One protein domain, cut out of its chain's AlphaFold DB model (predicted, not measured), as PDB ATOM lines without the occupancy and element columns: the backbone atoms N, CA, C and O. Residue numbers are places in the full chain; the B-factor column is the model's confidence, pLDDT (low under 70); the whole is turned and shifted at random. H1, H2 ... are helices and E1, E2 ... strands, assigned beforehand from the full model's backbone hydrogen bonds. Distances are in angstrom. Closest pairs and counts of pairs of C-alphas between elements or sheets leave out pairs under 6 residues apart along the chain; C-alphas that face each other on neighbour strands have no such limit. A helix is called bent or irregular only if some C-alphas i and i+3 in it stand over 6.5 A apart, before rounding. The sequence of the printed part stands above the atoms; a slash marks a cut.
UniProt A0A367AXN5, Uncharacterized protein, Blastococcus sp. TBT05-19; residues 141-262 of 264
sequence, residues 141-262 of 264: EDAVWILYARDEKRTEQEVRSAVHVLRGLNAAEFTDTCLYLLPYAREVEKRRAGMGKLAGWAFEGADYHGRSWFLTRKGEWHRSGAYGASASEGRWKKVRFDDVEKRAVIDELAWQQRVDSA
ATOM      1  N   GLU A 141       9.817  27.092 -44.080       94.62
ATOM      2  CA  GLU A 141      10.103  26.918 -45.485       94.62
ATOM      3  C   GLU A 141      11.479  27.494 -45.850       94.62
ATOM      4  O   GLU A 141      12.362  26.776 -46.324       94.62
ATOM      5  N   ASP A 142      11.707  28.772 -45.557       94.50
ATOM      6  CA  ASP A 142      12.975  29.435 -45.862       94.50
ATOM      7  C   ASP A 142      14.151  28.729 -45.179       94.50
ATOM      8  O   ASP A 142      15.218  28.565 -45.770       94.50
ATOM      9  N   ALA A 143      13.947  28.220 -43.962       95.38
ATOM     10  CA  ALA A 143      14.953  27.443 -43.256       95.38
ATOM     11  C   ALA A 143      15.302  26.121 -43.973       95.38
ATOM     12  O   ALA A 143      16.486  25.787 -44.098       95.38
ATOM     13  N   VAL A 144      14.311  25.373 -44.483       94.69
ATOM     14  CA  VAL A 144      14.574  24.185 -45.319       94.69
ATOM     15  C   VAL A 144      15.287  24.592 -46.603       94.69
ATOM     16  O   VAL A 144      16.247  23.927 -46.984       94.69
ATOM     17  N   TRP A 145      14.866  25.678 -47.253       93.56
ATOM     18  CA  TRP A 145      15.491  26.165 -48.482       93.56
ATOM     19  C   TRP A 145      16.966  26.513 -48.271       93.56
ATOM     20  O   TRP A 145      17.820  26.031 -49.011       93.56
ATOM     21  N   ILE A 146      17.281  27.274 -47.220       93.88
ATOM     22  CA  ILE A 146      18.651  27.659 -46.855       93.88
ATOM     23  C   ILE A 146      19.533  26.427 -46.657       93.88
ATOM     24  O   ILE A 146      20.674  26.413 -47.117       93.88
ATOM     25  N   LEU A 147      19.022  25.397 -45.975       92.75
ATOM     26  CA  LEU A 147      19.802  24.195 -45.688       92.75
ATOM     27  C   LEU A 147      19.883  23.219 -46.869       92.75
ATOM     28  O   LEU A 147      20.902  22.548 -47.042       92.75
ATOM     29  N   TYR A 148      18.834  23.126 -47.684       89.94
ATOM     30  CA  TYR A 148      18.712  22.120 -48.736       89.94
ATOM     31  C   TYR A 148      19.159  22.610 -50.118       89.94
ATOM     32  O   TYR A 148      19.868  21.882 -50.817       89.94
ATOM     33  N   ALA A 149      18.752  23.813 -50.531       83.19
ATOM     34  CA  ALA A 149      19.091  24.361 -51.839       83.19
ATOM     35  C   ALA A 149      20.574  24.769 -51.853       83.19
ATOM     36  O   ALA A 149      21.019  25.581 -51.040       83.19
ATOM     37  N   ARG A 150      21.361  24.176 -52.760       72.75
ATOM     38  CA  ARG A 150      22.831  24.336 -52.831       72.75
ATOM     39  C   ARG A 150      23.284  25.367 -53.857       72.75
ATOM     40  O   ARG A 150      24.406  25.304 -54.348       72.75
ATOM     41  N   ASP A 151      22.396  26.280 -54.214       77.75
ATOM     42  CA  ASP A 151      22.610  27.137 -55.377       77.75
ATOM     43  C   ASP A 151      23.375  28.422 -55.012       77.75
ATOM     44  O   ASP A 151      23.940  29.083 -55.880       77.75
ATOM     45  N   GLU A 152      23.453  28.755 -53.719       84.69
ATOM     46  CA  GLU A 152      24.050  29.989 -53.210       84.69
ATOM     47  C   GLU A 152      24.890  29.733 -51.956       84.69
ATOM     48  O   GLU A 152      24.559  28.880 -51.132       84.69
ATOM     49  N   LYS A 153      25.956  30.524 -51.779       90.69
ATOM     50  CA  LYS A 153      26.736  30.528 -50.536       90.69
ATOM     51  C   LYS A 153      25.915  31.138 -49.402       90.69
ATOM     52  O   LYS A 153      25.312  32.194 -49.580       90.69
ATOM     53  N   ARG A 154      25.948  30.500 -48.236       92.25
ATOM     54  CA  ARG A 154      25.233  30.907 -47.022       92.25
ATOM     55  C   ARG A 154      26.185  31.494 -45.987       92.25
ATOM     56  O   ARG A 154      27.351  31.117 -45.889       92.25
ATOM     57  N   THR A 155      25.674  32.412 -45.184       92.50
ATOM     58  CA  THR A 155      26.367  32.981 -44.025       92.50
ATOM     59  C   THR A 155      26.217  32.083 -42.790       92.50
ATOM     60  O   THR A 155      25.278  31.292 -42.675       92.50
ATOM     61  N   GLU A 156      27.122  32.220 -41.810       91.56
ATOM     62  CA  GLU A 156      27.033  31.476 -40.539       91.56
ATOM     63  C   GLU A 156      25.707  31.756 -39.808       91.56
ATOM     64  O   GLU A 156      25.113  30.850 -39.213       91.56
ATOM     65  N   GLN A 157      25.222  33.000 -39.883       92.19
ATOM     66  CA  GLN A 157      23.981  33.427 -39.246       92.19
ATOM     67  C   GLN A 157      22.753  32.774 -39.891       92.19
ATOM     68  O   GLN A 157      21.902  32.271 -39.159       92.19
ATOM     69  N   GLU A 158      22.673  32.717 -41.224       93.69
ATOM     70  CA  GLU A 158      21.578  32.045 -41.941       93.69
ATOM     71  C   GLU A 158      21.523  30.556 -41.600       93.69
ATOM     72  O   GLU A 158      20.476  30.061 -41.186       93.69
ATOM     73  N   VAL A 159      22.662  29.854 -41.675       94.31
ATOM     74  CA  VAL A 159      22.728  28.420 -41.351       94.31
ATOM     75  C   VAL A 159      22.296  28.173 -39.906       94.31
ATOM     76  O   VAL A 159      21.504  27.270 -39.634       94.31
ATOM     77  N   ARG A 160      22.779  28.976 -38.949       94.19
ATOM     78  CA  ARG A 160      22.410  28.821 -37.534       94.19
ATOM     79  C   ARG A 160      20.929  29.114 -37.283       94.19
ATOM     80  O   ARG A 160      20.306  28.398 -36.501       94.19
ATOM     81  N   SER A 161      20.384  30.143 -37.926       95.19
ATOM     82  CA  SER A 161      18.973  30.525 -37.794       95.19
ATOM     83  C   SER A 161      18.065  29.443 -38.373       95.19
ATOM     84  O   SER A 161      17.136  29.001 -37.701       95.19
ATOM     85  N   ALA A 162      18.412  28.904 -39.544       96.25
ATOM     86  CA  ALA A 162      17.686  27.799 -40.151       96.25
ATOM     87  C   ALA A 162      17.707  26.536 -39.269       96.25
ATOM     88  O   ALA A 162      16.667  25.931 -39.018       96.25
ATOM     89  N   VAL A 163      18.870  26.173 -38.710       96.56
ATOM     90  CA  VAL A 163      18.978  25.057 -37.751       96.56
ATOM     91  C   VAL A 163      18.086  25.276 -36.530       96.56
ATOM     92  O   VAL A 163      17.448  24.332 -36.065       96.56
ATOM     93  N   HIS A 164      18.045  26.497 -35.990       96.12
ATOM     94  CA  HIS A 164      17.208  26.816 -34.836       96.12
ATOM     95  C   HIS A 164      15.720  26.606 -35.139       96.12
ATOM     96  O   HIS A 164      15.059  25.871 -34.404       96.12
ATOM     97  N   VAL A 165      15.228  27.175 -36.246       97.06
ATOM     98  CA  VAL A 165      13.826  27.055 -36.674       97.06
ATOM     99  C   VAL A 165      13.444  25.590 -36.898       97.06
ATOM    100  O   VAL A 165      12.489  25.095 -36.300       97.06
ATOM    101  N   LEU A 166      14.237  24.839 -37.669       97.00
ATOM    102  CA  LEU A 166      13.914  23.449 -38.017       97.00
ATOM    103  C   LEU A 166      13.990  22.488 -36.828       97.00
ATOM    104  O   LEU A 166      13.291  21.474 -36.795       97.00
ATOM    105  N   ARG A 167      14.822  22.787 -35.823       96.00
ATOM    106  CA  ARG A 167      14.855  22.009 -34.577       96.00
ATOM    107  C   ARG A 167      13.601  22.213 -33.726       96.00
ATOM    108  O   ARG A 167      13.300  21.314 -32.937       96.00
ATOM    109  N   GLY A 168      12.917  23.348 -33.878       94.81
ATOM    110  CA  GLY A 168      11.660  23.665 -33.198       94.81
ATOM    111  C   GLY A 168      10.452  22.894 -33.733       94.81
ATOM    112  O   GLY A 168       9.538  22.610 -32.965       94.81
ATOM    113  N   LEU A 169      10.474  22.494 -35.007       96.81
ATOM    114  CA  LEU A 169       9.436  21.656 -35.618       96.81
ATOM    115  C   LEU A 169       9.483  20.235 -35.062       96.81
ATOM    116  O   LEU A 169      10.562  19.735 -34.751       96.81
ATOM    117  N   ASN A 170       8.361  19.525 -35.009       96.88
ATOM    118  CA  ASN A 170       8.370  18.076 -34.805       96.88
ATOM    119  C   ASN A 170       8.736  17.323 -36.108       96.88
ATOM    120  O   ASN A 170       8.826  17.904 -37.191       96.88
ATOM    121  N   ALA A 171       9.000  16.014 -36.023       96.19
ATOM    122  CA  ALA A 171       9.421  15.217 -37.184       96.19
ATOM    123  C   ALA A 171       8.386  15.157 -38.329       96.19
ATOM    124  O   ALA A 171       8.779  15.067 -39.496       96.19
ATOM    125  N   ALA A 172       7.088  15.217 -38.015       96.50
ATOM    126  CA  ALA A 172       6.027  15.235 -39.020       96.50
ATOM    127  C   ALA A 172       5.957  16.602 -39.714       96.50
ATOM    128  O   ALA A 172       6.042  16.656 -40.934       96.50
ATOM    129  N   GLU A 173       5.944  17.692 -38.944       97.62
ATOM    130  CA  GLU A 173       5.966  19.072 -39.457       97.62
ATOM    131  C   GLU A 173       7.179  19.329 -40.355       97.62
ATOM    132  O   GLU A 173       7.049  19.896 -41.438       97.62
ATOM    133  N   PHE A 174       8.364  18.862 -39.949       97.56
ATOM    134  CA  PHE A 174       9.564  18.944 -40.782       97.56
ATOM    135  C   PHE A 174       9.392  18.182 -42.101       97.56
ATOM    136  O   PHE A 174       9.739  18.694 -43.163       97.56
ATOM    137  N   THR A 175       8.836  16.967 -42.047       96.94
ATOM    138  CA  THR A 175       8.589  16.162 -43.250       96.94
ATOM    139  C   THR A 175       7.607  16.861 -44.188       96.94
ATOM    140  O   THR A 175       7.877  16.934 -45.384       96.94
ATOM    141  N   ASP A 176       6.520  17.417 -43.656       97.19
ATOM    142  CA  ASP A 176       5.516  18.148 -44.434       97.19
ATOM    143  C   ASP A 176       6.113  19.407 -45.075       97.19
ATOM    144  O   ASP A 176       5.928  19.637 -46.270       97.19
ATOM    145  N   THR A 177       6.923  20.158 -44.322       96.50
ATOM    146  CA  THR A 177       7.642  21.341 -44.826       96.50
ATOM    147  C   THR A 177       8.588  20.960 -45.970       96.50
ATOM    148  O   THR A 177       8.604  21.602 -47.021       96.50
ATOM    149  N   CYS A 178       9.347  19.869 -45.816       95.62
ATOM    150  CA  CYS A 178      10.189  19.345 -46.887       95.62
ATOM    151  C   CYS A 178       9.357  18.942 -48.113       95.62
ATOM    152  O   CYS A 178       9.695  19.326 -49.227       95.62
ATOM    153  N   LEU A 179       8.269  18.190 -47.947       95.56
ATOM    154  CA  LEU A 179       7.432  17.764 -49.075       95.56
ATOM    155  C   LEU A 179       6.776  18.938 -49.807       95.56
ATOM    156  O   LEU A 179       6.588  18.854 -51.022       95.56
ATOM    157  N   TYR A 180       6.449  20.011 -49.087       94.81
ATOM    158  CA  TYR A 180       5.946  21.243 -49.675       94.81
ATOM    159  C   TYR A 180       7.008  21.928 -50.547       94.81
ATOM    160  O   TYR A 180       6.712  22.315 -51.676       94.81
ATOM    161  N   LEU A 181       8.252  22.027 -50.069       93.12
ATOM    162  CA  LEU A 181       9.295  22.808 -50.739       93.12
ATOM    163  C   LEU A 181      10.134  22.079 -51.776       93.12
ATOM    164  O   LEU A 181      10.508  22.660 -52.794       93.12
ATOM    165  N   LEU A 182      10.474  20.820 -51.520       91.19
ATOM    166  CA  LEU A 182      11.403  20.064 -52.354       91.19
ATOM    167  C   LEU A 182      11.017  19.998 -53.844       91.19
ATOM    168  O   LEU A 182      11.934  20.048 -54.666       91.19
ATOM    169  N   PRO A 183       9.722  19.947 -54.239       92.12
ATOM    170  CA  PRO A 183       9.327  20.034 -55.645       92.12
ATOM    171  C   PRO A 183       9.798  21.303 -56.365       92.12
ATOM    172  O   PRO A 183       9.978  21.263 -57.579       92.12
ATOM    173  N   TYR A 184       9.988  22.405 -55.636       89.69
ATOM    174  CA  TYR A 184      10.476  23.676 -56.178       89.69
ATOM    175  C   TYR A 184      11.999  23.788 -56.110       89.69
ATOM    176  O   TYR A 184      12.594  24.491 -56.920       89.69
ATOM    177  N   ALA A 185      12.631  23.093 -55.160       85.38
ATOM    178  CA  ALA A 185      14.078  23.129 -54.981       85.38
ATOM    179  C   ALA A 185      14.821  22.255 -56.000       85.38
ATOM    180  O   ALA A 185      15.847  22.667 -56.532       85.38
ATOM    181  N   ARG A 186      14.340  21.030 -56.262       84.81
ATOM    182  CA  ARG A 186      15.014  20.071 -57.152       84.81
ATOM    183  C   ARG A 186      14.059  19.096 -57.825       84.81
ATOM    184  O   ARG A 186      13.032  18.698 -57.272       84.81
ATOM    185  N   GLU A 187      14.476  18.623 -58.999       88.50
ATOM    186  CA  GLU A 187      13.823  17.504 -59.668       88.50
ATOM    187  C   GLU A 187      13.922  16.210 -58.857       88.50
ATOM    188  O   GLU A 187      14.834  15.981 -58.063       88.50
ATOM    189  N   VAL A 188      12.955  15.328 -59.089       90.31
ATOM    190  CA  VAL A 188      12.834  14.075 -58.350       90.31
ATOM    191  C   VAL A 188      13.822  13.043 -58.870       90.31
ATOM    192  O   VAL A 188      13.764  12.620 -60.026       90.31
ATOM    193  N   GLU A 189      14.660  12.548 -57.971       89.31
ATOM    194  CA  GLU A 189      15.660  11.533 -58.251       89.31
ATOM    195  C   GLU A 189      15.087  10.118 -58.148       89.31
ATOM    196  O   GLU A 189      14.158   9.840 -57.383       89.31
ATOM    197  N   LYS A 190      15.685   9.183 -58.898       88.00
ATOM    198  CA  LYS A 190      15.379   7.750 -58.816       88.00
ATOM    199  C   LYS A 190      16.590   6.986 -58.290       88.00
ATOM    200  O   LYS A 190      17.622   6.944 -58.955       88.00
ATOM    201  N   ARG A 191      16.457   6.317 -57.142       83.31
ATOM    202  CA  ARG A 191      17.533   5.524 -56.516       83.31
ATOM    203  C   ARG A 191      17.167   4.047 -56.460       83.31
ATOM    204  O   ARG A 191      16.014   3.690 -56.239       83.31
ATOM    205  N   ARG A 192      18.137   3.157 -56.673       77.69
ATOM    206  CA  ARG A 192      17.913   1.707 -56.563       77.69
ATOM    207  C   ARG A 192      17.857   1.306 -55.089       77.69
ATOM    208  O   ARG A 192      18.772   1.622 -54.342       77.69
ATOM    209  N   ALA A 193      16.831   0.563 -54.683       75.38
ATOM    210  CA  ALA A 193      16.696   0.021 -53.331       75.38
ATOM    211  C   ALA A 193      16.401  -1.483 -53.399       75.38
ATOM    212  O   ALA A 193      15.256  -1.915 -53.545       75.38
ATOM    213  N   GLY A 194      17.458  -2.299 -53.338       74.00
ATOM    214  CA  GLY A 194      17.356  -3.745 -53.540       74.00
ATOM    215  C   GLY A 194      16.862  -4.090 -54.952       74.00
ATOM    216  O   GLY A 194      17.512  -3.741 -55.941       74.00
ATOM    217  N   MET A 195      15.713  -4.771 -55.033       69.62
ATOM    218  CA  MET A 195      15.045  -5.117 -56.298       69.62
ATOM    219  C   MET A 195      14.147  -3.991 -56.846       69.62
ATOM    220  O   MET A 195      13.721  -4.067 -57.994       69.62
ATOM    221  N   GLY A 196      13.864  -2.948 -56.056       78.00
ATOM    222  CA  GLY A 196      12.993  -1.833 -56.439       78.00
ATOM    223  C   GLY A 196      13.737  -0.528 -56.746       78.00
ATOM    224  O   GLY A 196      14.964  -0.437 -56.641       78.00
ATOM    225  N   LYS A 197      12.968   0.512 -57.101       83.88
ATOM    226  CA  LYS A 197      13.436   1.901 -57.239       83.88
ATOM    227  C   LYS A 197      12.637   2.816 -56.305       83.88
ATOM    228  O   LYS A 197      11.414   2.725 -56.266       83.88
ATOM    229  N   LEU A 198      13.328   3.692 -55.587       87.88
ATOM    230  CA  LEU A 198      12.755   4.801 -54.827       87.88
ATOM    231  C   LEU A 198      12.723   6.046 -55.713       87.88
ATOM    232  O   LEU A 198      13.634   6.240 -56.517       87.88
ATOM    233  N   ALA A 199      11.689   6.870 -55.561       92.12
ATOM    234  CA  ALA A 199      11.565   8.157 -56.238       92.12
ATOM    235  C   ALA A 199      11.298   9.259 -55.207       92.12
ATOM    236  O   ALA A 199      10.351   9.154 -54.420       92.12
ATOM    237  N   GLY A 200      12.142  10.286 -55.190       92.94
ATOM    238  CA  GLY A 200      12.154  11.288 -54.128       92.94
ATOM    239  C   GLY A 200      13.358  12.218 -54.201       92.94
ATOM    240  O   GLY A 200      13.930  12.403 -55.272       92.94
ATOM    241  N   TRP A 201      13.737  12.772 -53.059       93.56
ATOM    242  CA  TRP A 201      14.824  13.733 -52.926       93.56
ATOM    243  C   TRP A 201      15.900  13.193 -51.997       93.56
ATOM    244  O   TRP A 201      15.604  12.665 -50.919       93.56
ATOM    245  N   ALA A 202      17.150  13.317 -52.431       90.50
ATOM    246  CA  ALA A 202      18.301  12.894 -51.659       90.50
ATOM    247  C   ALA A 202      18.798  14.029 -50.755       90.50
ATOM    248  O   ALA A 202      18.831  15.197 -51.148       90.50
ATOM    249  N   PHE A 203      19.201  13.647 -49.550       89.75
ATOM    250  CA  PHE A 203      19.873  14.463 -48.546       89.75
ATOM    251  C   PHE A 203      21.267  13.849 -48.364       89.75
ATOM    252  O   PHE A 203      21.482  13.005 -47.492       89.75
ATOM    253  N   GLU A 204      22.166  14.172 -49.297       82.19
ATOM    254  CA  GLU A 204      23.504  13.578 -49.422       82.19
ATOM    255  C   GLU A 204      24.518  14.569 -50.008       82.19
ATOM    256  O   GLU A 204      24.140  15.497 -50.721       82.19
ATOM    257  N   GLY A 205      25.811  14.370 -49.776       71.00
ATOM    258  CA  GLY A 205      26.894  15.216 -50.286       71.00
ATOM    259  C   GLY A 205      28.233  14.494 -50.185       71.00
ATOM    260  O   GLY A 205      28.317  13.458 -49.524       71.00
ATOM    261  N   ALA A 206      29.251  15.008 -50.882       66.56
ATOM    262  CA  ALA A 206      30.559  14.357 -50.980       66.56
ATOM    263  C   ALA A 206      31.197  14.128 -49.605       66.56
ATOM    264  O   ALA A 206      31.825  13.092 -49.392       66.56
ATOM    265  N   ASP A 207      30.955  15.049 -48.675       68.38
ATOM    266  CA  ASP A 207      31.624  15.044 -47.386       68.38
ATOM    267  C   ASP A 207      30.689  14.705 -46.208       68.38
ATOM    268  O   ASP A 207      31.125  14.729 -45.060       68.38
ATOM    269  N   TYR A 208      29.421  14.341 -46.464       70.38
ATOM    270  CA  TYR A 208      28.489  13.888 -45.412       70.38
ATOM    271  C   TYR A 208      29.169  12.826 -44.546       70.38
ATOM    272  O   TYR A 208      29.888  11.975 -45.082       70.38
ATOM    273  N   HIS A 209      28.916  12.812 -43.231       68.75
ATOM    274  CA  HIS A 209      29.585  11.906 -42.285       68.75
ATOM    275  C   HIS A 209      29.099  10.446 -42.403       68.75
ATOM    276  O   HIS A 209      28.771   9.769 -41.426       68.75
ATOM    277  N   GLY A 210      29.016   9.930 -43.628       65.12
ATOM    278  CA  GLY A 210      28.653   8.567 -43.951       65.12
ATOM    279  C   GLY A 210      27.171   8.252 -43.793       65.12
ATOM    280  O   GLY A 210      26.817   7.077 -43.837       65.12
ATOM    281  N   ARG A 211      26.302   9.246 -43.580       74.19
ATOM    282  CA  ARG A 211      24.854   9.050 -43.440       74.19
ATOM    283  C   ARG A 211      24.143   9.855 -44.510       74.19
ATOM    284  O   ARG A 211      24.253  11.068 -44.528       74.19
ATOM    285  N   SER A 212      23.403   9.176 -45.374       86.38
ATOM    286  CA  SER A 212      22.573   9.825 -46.389       86.38
ATOM    287  C   SER A 212      21.123   9.467 -46.142       86.38
ATOM    288  O   SER A 212      20.813   8.311 -45.821       86.38
ATOM    289  N   TRP A 213      20.233  10.432 -46.342       91.56
ATOM    290  CA  TRP A 213      18.795  10.216 -46.254       91.56
ATOM    291  C   TRP A 213      18.134  10.424 -47.606       91.56
ATOM    292  O   TRP A 213      18.649  11.098 -48.494       91.56
ATOM    293  N   PHE A 214      16.977   9.802 -47.765       92.81
ATOM    294  CA  PHE A 214      16.167   9.910 -48.958       92.81
ATOM    295  C   PHE A 214      14.705  10.019 -48.554       92.81
ATOM    296  O   PHE A 214      14.175   9.117 -47.899       92.81
ATOM    297  N   LEU A 215      14.066  11.114 -48.951       95.38
ATOM    298  CA  LEU A 215      12.653  11.370 -48.707       95.38
ATOM    299  C   LEU A 215      11.862  11.064 -49.973       95.38
ATOM    300  O   LEU A 215      12.062  11.689 -51.013       95.38
ATOM    301  N   THR A 216      10.953  10.097 -49.904       95.25
ATOM    302  CA  THR A 216      10.056   9.788 -51.025       95.25
ATOM    303  C   THR A 216       8.914  10.798 -51.121       95.25
ATOM    304  O   THR A 216       8.523  11.411 -50.133       95.25
ATOM    305  N   ARG A 217       8.271  10.881 -52.294       93.31
ATOM    306  CA  ARG A 217       7.056  11.704 -52.499       93.31
ATOM    307  C   ARG A 217       5.888  11.381 -51.559       93.31
ATOM    308  O   ARG A 217       4.955  12.165 -51.464       93.31
ATOM    309  N   LYS A 218       5.904  10.206 -50.926       93.38
ATOM    310  CA  LYS A 218       4.865   9.755 -49.990       93.38
ATOM    311  C   LYS A 218       5.164  10.134 -48.533       93.38
ATOM    312  O   LYS A 218       4.422   9.712 -47.656       93.38
ATOM    313  N   GLY A 219       6.266  10.839 -48.266       93.88
ATOM    314  CA  GLY A 219       6.709  11.153 -46.905       93.88
ATOM    315  C   GLY A 219       7.474  10.025 -46.213       93.88
ATOM    316  O   GLY A 219       7.697  10.072 -45.007       93.88
ATOM    317  N   GLU A 220       7.880   8.984 -46.945       95.19
ATOM    318  CA  GLU A 220       8.673   7.898 -46.363       95.19
ATOM    319  C   GLU A 220      10.161   8.237 -46.402       95.19
ATOM    320  O   GLU A 220      10.703   8.527 -47.474       95.19
ATOM    321  N   TRP A 221      10.817   8.129 -45.247       94.88
ATOM    322  CA  TRP A 221      12.252   8.335 -45.096       94.88
ATOM    323  C   TRP A 221      13.030   7.024 -45.188       94.88
ATOM    324  O   TRP A 221      12.687   6.006 -44.577       94.88
ATOM    325  N   HIS A 222      14.127   7.067 -45.935       92.19
ATOM    326  CA  HIS A 222      15.084   5.979 -46.066       92.19
ATOM    327  C   HIS A 222      16.485   6.472 -45.727       92.19
ATOM    328  O   HIS A 222      16.823   7.613 -46.017       92.19
ATOM    329  N   ARG A 223      17.316   5.594 -45.163       88.25
ATOM    330  CA  ARG A 223      18.722   5.880 -44.860       88.25
ATOM    331  C   ARG A 223      19.649   4.910 -45.587       88.25
ATOM    332  O   ARG A 223      19.292   3.738 -45.776       88.25
ATOM    333  N   SER A 224      20.830   5.383 -45.978       84.00
ATOM    334  CA  SER A 224      21.907   4.529 -46.481       84.00
ATOM    335  C   SER A 224      22.414   3.573 -45.385       84.00
ATOM    336  O   SER A 224      22.317   3.827 -44.182       84.00
ATOM    337  N   GLY A 225      22.851   2.381 -45.800       62.12
ATOM    338  CA  GLY A 225      22.994   1.214 -44.924       62.12
ATOM    339  C   GLY A 225      24.209   1.177 -43.990       62.12
ATOM    340  O   GLY A 225      24.230   0.285 -43.142       62.12
ATOM    341  N   ALA A 226      25.189   2.080 -44.109       55.22
ATOM    342  CA  ALA A 226      26.379   2.096 -43.254       55.22
ATOM    343  C   ALA A 226      27.107   3.450 -43.272       55.22
ATOM    344  O   ALA A 226      27.154   4.112 -44.305       55.22
ATOM    345  N   TYR A 227      27.727   3.787 -42.135       48.78
ATOM    346  CA  TYR A 227      28.699   4.873 -41.992       48.78
ATOM    347  C   TYR A 227      29.858   4.654 -42.981       48.78
ATOM    348  O   TYR A 227      30.556   3.647 -42.889       48.78
ATOM    349  N   GLY A 228      30.031   5.562 -43.945       45.00
ATOM    350  CA  GLY A 228      31.123   5.526 -44.928       45.00
ATOM    351  C   GLY A 228      30.802   4.824 -46.253       45.00
ATOM    352  O   GLY A 228      31.683   4.707 -47.099       45.00
ATOM    353  N   ALA A 229      29.559   4.380 -46.477       48.94
ATOM    354  CA  ALA A 229      29.144   3.880 -47.786       48.94
ATOM    355  C   ALA A 229      28.705   5.053 -48.677       48.94
ATOM    356  O   ALA A 229      27.579   5.542 -48.562       48.94
ATOM    357  N   SER A 230      29.595   5.503 -49.565       45.81
ATOM    358  CA  SER A 230      29.223   6.396 -50.663       45.81
ATOM    359  C   SER A 230      28.209   5.710 -51.597       45.81
ATOM    360  O   SER A 230      28.012   4.492 -51.573       45.81
ATOM    361  N   ALA A 231      27.506   6.521 -52.391       50.25
ATOM    362  CA  ALA A 231      26.275   6.206 -53.123       50.25
ATOM    363  C   ALA A 231      26.284   4.974 -54.066       50.25
ATOM    364  O   ALA A 231      25.237   4.648 -54.631       50.25
ATOM    365  N   SER A 232      27.409   4.280 -54.257       48.66
ATOM    366  CA  SER A 232      27.549   3.175 -55.212       48.66
ATOM    367  C   SER A 232      27.102   1.801 -54.695       48.66
ATOM    368  O   SER A 232      26.769   0.949 -55.517       48.66
ATOM    369  N   GLU A 233      27.035   1.561 -53.377       51.47
ATOM    370  CA  GLU A 233      26.861   0.186 -52.845       51.47
ATOM    371  C   GLU A 233      25.730   0.008 -51.806       51.47
ATOM    372  O   GLU A 233      25.438  -1.102 -51.355       51.47
ATOM    373  N   GLY A 234      25.030   1.082 -51.428       58.09
ATOM    374  CA  GLY A 234      24.129   1.079 -50.272       58.09
ATOM    375  C   GLY A 234      22.691   0.610 -50.537       58.09
ATOM    376  O   GLY A 234      21.924   1.245 -51.258       58.09
ATOM    377  N   ARG A 235      22.248  -0.445 -49.841       74.19
ATOM    378  CA  ARG A 235      20.819  -0.779 -49.680       74.19
ATOM    379  C   ARG A 235      20.126   0.305 -48.841       74.19
ATOM    380  O   ARG A 235      20.342   0.363 -47.633       74.19
ATOM    381  N   TRP A 236      19.256   1.104 -49.457       82.38
ATOM    382  CA  TRP A 236      18.377   2.044 -48.750       82.38
ATOM    383  C   TRP A 236      17.381   1.290 -47.866       82.38
ATOM    384  O   TRP A 236      16.593   0.476 -48.355       82.38
ATOM    385  N   LYS A 237      17.409   1.550 -46.559       87.31
ATOM    386  CA  LYS A 237      16.478   0.954 -45.592       87.31
ATOM    387  C   LYS A 237      15.469   2.008 -45.162       87.31
ATOM    388  O   LYS A 237      15.867   3.115 -44.818       87.31
ATOM    389  N   LYS A 238      14.178   1.665 -45.183       90.69
ATOM    390  CA  LYS A 238      13.133   2.519 -44.604       90.69
ATOM    391  C   LYS A 238      13.414   2.674 -43.110       90.69
ATOM    392  O   LYS A 238      13.685   1.675 -42.442       90.69
ATOM    393  N   VAL A 239      13.369   3.901 -42.610       91.75
ATOM    394  CA  VAL A 239      13.597   4.219 -41.197       91.75
ATOM    395  C   VAL A 239      12.351   4.848 -40.595       91.75
ATOM    396  O   VAL A 239      11.532   5.439 -41.299       91.75
ATOM    397  N   ARG A 240      12.194   4.707 -39.277       92.94
ATOM    398  CA  ARG A 240      11.223   5.508 -38.536       92.94
ATOM    399  C   ARG A 240      11.823   6.897 -38.366       92.94
ATOM    400  O   ARG A 240      12.852   7.024 -37.717       92.94
ATOM    401  N   PHE A 241      11.194   7.901 -38.960       94.75
ATOM    402  CA  PHE A 241      11.670   9.273 -38.868       94.75
ATOM    403  C   PHE A 241      11.123   9.925 -37.598       94.75
ATOM    404  O   PHE A 241       9.961  10.317 -37.542       94.75
ATOM    405  N   ASP A 242      11.941   9.949 -36.553       94.81
ATOM    406  CA  ASP A 242      11.648  10.626 -35.294       94.81
ATOM    407  C   ASP A 242      12.571  11.835 -35.089       94.81
ATOM    408  O   ASP A 242      13.366  12.188 -35.960       94.81
ATOM    409  N   ASP A 243      12.461  12.497 -33.936       94.31
ATOM    410  CA  ASP A 243      13.246  13.698 -33.647       94.31
ATOM    411  C   ASP A 243      14.763  13.461 -33.645       94.31
ATOM    412  O   ASP A 243      15.520  14.410 -33.864       94.31
ATOM    413  N   VAL A 244      15.220  12.223 -33.425       93.44
ATOM    414  CA  VAL A 244      16.648  11.883 -33.475       93.44
ATOM    415  C   VAL A 244      17.121  11.847 -34.924       93.44
ATOM    416  O   VAL A 244      18.111  12.502 -35.252       93.44
ATOM    417  N   GLU A 245      16.399  11.148 -35.807       92.19
ATOM    418  CA  GLU A 245      16.716  11.135 -37.244       92.19
ATOM    419  C   GLU A 245      16.578  12.532 -37.865       92.19
ATOM    420  O   GLU A 245      17.447  12.953 -38.626       92.19
ATOM    421  N   LYS A 246      15.549  13.295 -37.477       94.94
ATOM    422  CA  LYS A 246      15.356  14.686 -37.909       94.94
ATOM    423  C   LYS A 246      16.555  15.565 -37.560       94.94
ATOM    424  O   LYS A 246      17.063  16.279 -38.420       94.94
ATOM    425  N   ARG A 247      17.029  15.515 -36.307       94.38
ATOM    426  CA  ARG A 247      18.211  16.285 -35.880       94.38
ATOM    427  C   ARG A 247      19.452  15.890 -36.674       94.38
ATOM    428  O   ARG A 247      20.183  16.776 -37.091       94.38
ATOM    429  N   ALA A 248      19.644  14.596 -36.932       92.06
ATOM    430  CA  ALA A 248      20.764  14.127 -37.739       92.06
ATOM    431  C   ALA A 248      20.713  14.673 -39.179       92.06
ATOM    432  O   ALA A 248      21.732  15.138 -39.674       92.06
ATOM    433  N   VAL A 249      19.539  14.694 -39.822       93.31
ATOM    434  CA  VAL A 249      19.371  15.311 -41.153       93.31
ATOM    435  C   VAL A 249      19.712  16.803 -41.123       93.31
ATOM    436  O   VAL A 249      20.462  17.272 -41.977       93.31
ATOM    437  N   ILE A 250      19.180  17.546 -40.148       95.12
ATOM    438  CA  ILE A 250      19.420  18.993 -40.015       95.12
ATOM    439  C   ILE A 250      20.911  19.281 -39.812       95.12
ATOM    440  O   ILE A 250      21.447  20.185 -40.449       95.12
ATOM    441  N   ASP A 251      21.579  18.516 -38.949       92.81
ATOM    442  CA  ASP A 251      22.990  18.727 -38.628       92.81
ATOM    443  C   ASP A 251      23.892  18.460 -39.841       92.81
ATOM    444  O   ASP A 251      24.806  19.240 -40.101       92.81
ATOM    445  N   GLU A 252      23.600  17.424 -40.628       91.25
ATOM    446  CA  GLU A 252      24.369  17.087 -41.835       91.25
ATOM    447  C   GLU A 252      24.124  18.089 -42.969       91.25
ATOM    448  O   GLU A 252      25.063  18.500 -43.647       91.25
ATOM    449  N   LEU A 253      22.883  18.562 -43.143       91.88
ATOM    450  CA  LEU A 253      22.591  19.648 -44.082       91.88
ATOM    451  C   LEU A 253      23.320  20.938 -43.695       91.88
ATOM    452  O   LEU A 253      23.958  21.567 -44.536       91.88
ATOM    453  N   ALA A 254      23.244  21.324 -42.421       92.94
ATOM    454  CA  ALA A 254      23.895  22.526 -41.915       92.94
ATOM    455  C   ALA A 254      25.414  22.447 -42.036       92.94
ATOM    456  O   ALA A 254      26.066  23.435 -42.375       92.94
ATOM    457  N   TRP A 255      25.980  21.273 -41.774       91.38
ATOM    458  CA  TRP A 255      27.396  21.032 -41.957       91.38
ATOM    459  C   TRP A 255      27.797  21.130 -43.432       91.38
ATOM    460  O   TRP A 255      28.725  21.873 -43.746       91.38
ATOM    461  N   GLN A 256      27.050  20.500 -44.346       89.12
ATOM    462  CA  GLN A 256      27.339  20.603 -45.777       89.12
ATOM    463  C   GLN A 256      27.273  22.055 -46.259       89.12
ATOM    464  O   GLN A 256      28.162  22.491 -46.978       89.12
ATOM    465  N   GLN A 257      26.278  22.832 -45.825       91.38
ATOM    466  CA  GLN A 257      26.191  24.249 -46.195       91.38
ATOM    467  C   GLN A 257      27.385  25.062 -45.687       91.38
ATOM    468  O   GLN A 257      27.838  25.980 -46.370       91.38
ATOM    469  N   ARG A 258      27.936  24.725 -44.512       91.38
ATOM    470  CA  ARG A 258      29.169  25.354 -44.011       91.38
ATOM    471  C   ARG A 258      30.382  24.998 -44.865       91.38
ATOM    472  O   ARG A 258      31.173  25.897 -45.142       91.38
ATOM    473  N   VAL A 259      30.504  23.739 -45.291       89.44
ATOM    474  CA  VAL A 259      31.560  23.286 -46.214       89.44
ATOM    475  C   VAL A 259      31.436  23.999 -47.560       89.44
ATOM    476  O   VAL A 259      32.374  24.669 -47.986       89.44
ATOM    477  N   ASP A 260      30.259  23.940 -48.191       88.94
ATOM    478  CA  ASP A 260      29.997  24.526 -49.513       88.94
ATOM    479  C   ASP A 260      30.200  26.057 -49.512       88.94
ATOM    480  O   ASP A 260      30.637  26.651 -50.502       88.94
ATOM    481  N   SER A 261      29.942  26.705 -48.370       89.50
ATOM    482  CA  SER A 261      30.113  28.152 -48.186       89.50
ATOM    483  C   SER A 261      31.512  28.568 -47.710       89.50
ATOM    484  O   SER A 261      31.753  29.766 -47.562       89.50
ATOM    485  N   ALA A 262      32.439  27.622 -47.511       88.69
ATOM    486  CA  ALA A 262      33.792  27.850 -46.985       88.69
ATOM    487  C   ALA A 262      33.815  28.575 -45.620       88.69
ATOM    488  O   ALA A 262      34.622  29.475 -45.386       88.69
TER     489      ALA A 262
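What this domain is: This is residues 141 to 262 of the 264 residues of an uncharacterized protein of Blastococcus sp. TBT05-19 (UniProt A0A367AXN5). A strongly twisted, curled sheet of four antiparallel strands makes one end of this domain, and four helices gather at the other: H3 and H4 pack on the sheet, while H1 and H2 lie beyond, with H1 packed on the other three helices. The turn between E1 and E2 and the start of H2 mark the two ends of the long axis. The 122 printed residues hold four helices and four strands in the order H1 H2 H3 E1 E2 E3 E4 H4, class mixed, with the sheet ordered E1 E2 E3 E4. The whole is compact, radius of gyration of the C-alphas 13.6 A, yet only just elongated, spanning 43 by 28 by 27 A.

Where its parts are: Begin with the sheet at C-alpha 189, (15.660, 11.533, -58.251), where E1 starts and runs to 193. E2, residues 196 to 203, covers 19.4 A and bends by 75 degrees at residue 200. E3 is residues 213 to 216 and E4 is 221 to 223. Find H1 at C-alpha 141, (10.103, 26.918, -45.485); it ends at 148. H2, residues 156 to 168, measures 18.7 A. H3, residues 171 to 185, measures 20.0 A and is irregular, only just: C-alphas 180 and 183 are 7.0 A apart. H4, residues 243 to 260, runs 25.5 A to C-alpha 260 at (29.997, 24.526, -49.513).

How they stand to each other: The strands form a meander, each the antiparallel neighbour of the one before, and each successive two are a hairpin. E2 pairs with E1 over 196 to 200, where N 191 and O 198 are 2.9 A apart, and with E3 over 200 to 203, where N 203 and O 213 are 2.8 A apart. Between E3 and E4, look at N 214 and O 222, 2.8 A. H3 and H4 on one face of the sheet make two layers. H3 has a height over the sheet of 10.1 A and runs across the strands, at 76 degrees to E3 on the local plane; its C-alpha 182 is 7.2 A from that of Trp 201. H4 is on the sheet too, with C-alphas 213 and 249 closest to E3 at 7.2 A. H3 and H4 only just touch, only at their ends, with 3 pairs of C-alphas within 8 A; the closest are those of Ala 171 and Asp 243, 5.4 A. H2 touches H4 at a shallow tilt of 11 degrees, opposite ways; the C-alphas of Val 159 and Ala 254 are closest, 6.0 A. H1 touches H2 at a steep tilt of 62 degrees, the C-alphas of Ala 143 and Ala 162 closest at 4.2 A. Helix packing is mostly crossed, the lines at large angles. Every O i to N i+4 pair is within hydrogen-bond range in H1, H2 and H4, and 9 of 11 in H3.

The domain as a whole: The C-alphas farthest apart, of Gln 157 and Met 195, are 43.1 A apart. The printed part has no cut. The link from E4 to H4 is long, and its residues 237 to 238 pair antiparallel with 222 to 223 of E4. Mean pLDDT of the printed part is 86.4, with residues 195, 206 to 207, 209 to 210 and 225 to 234 under 70.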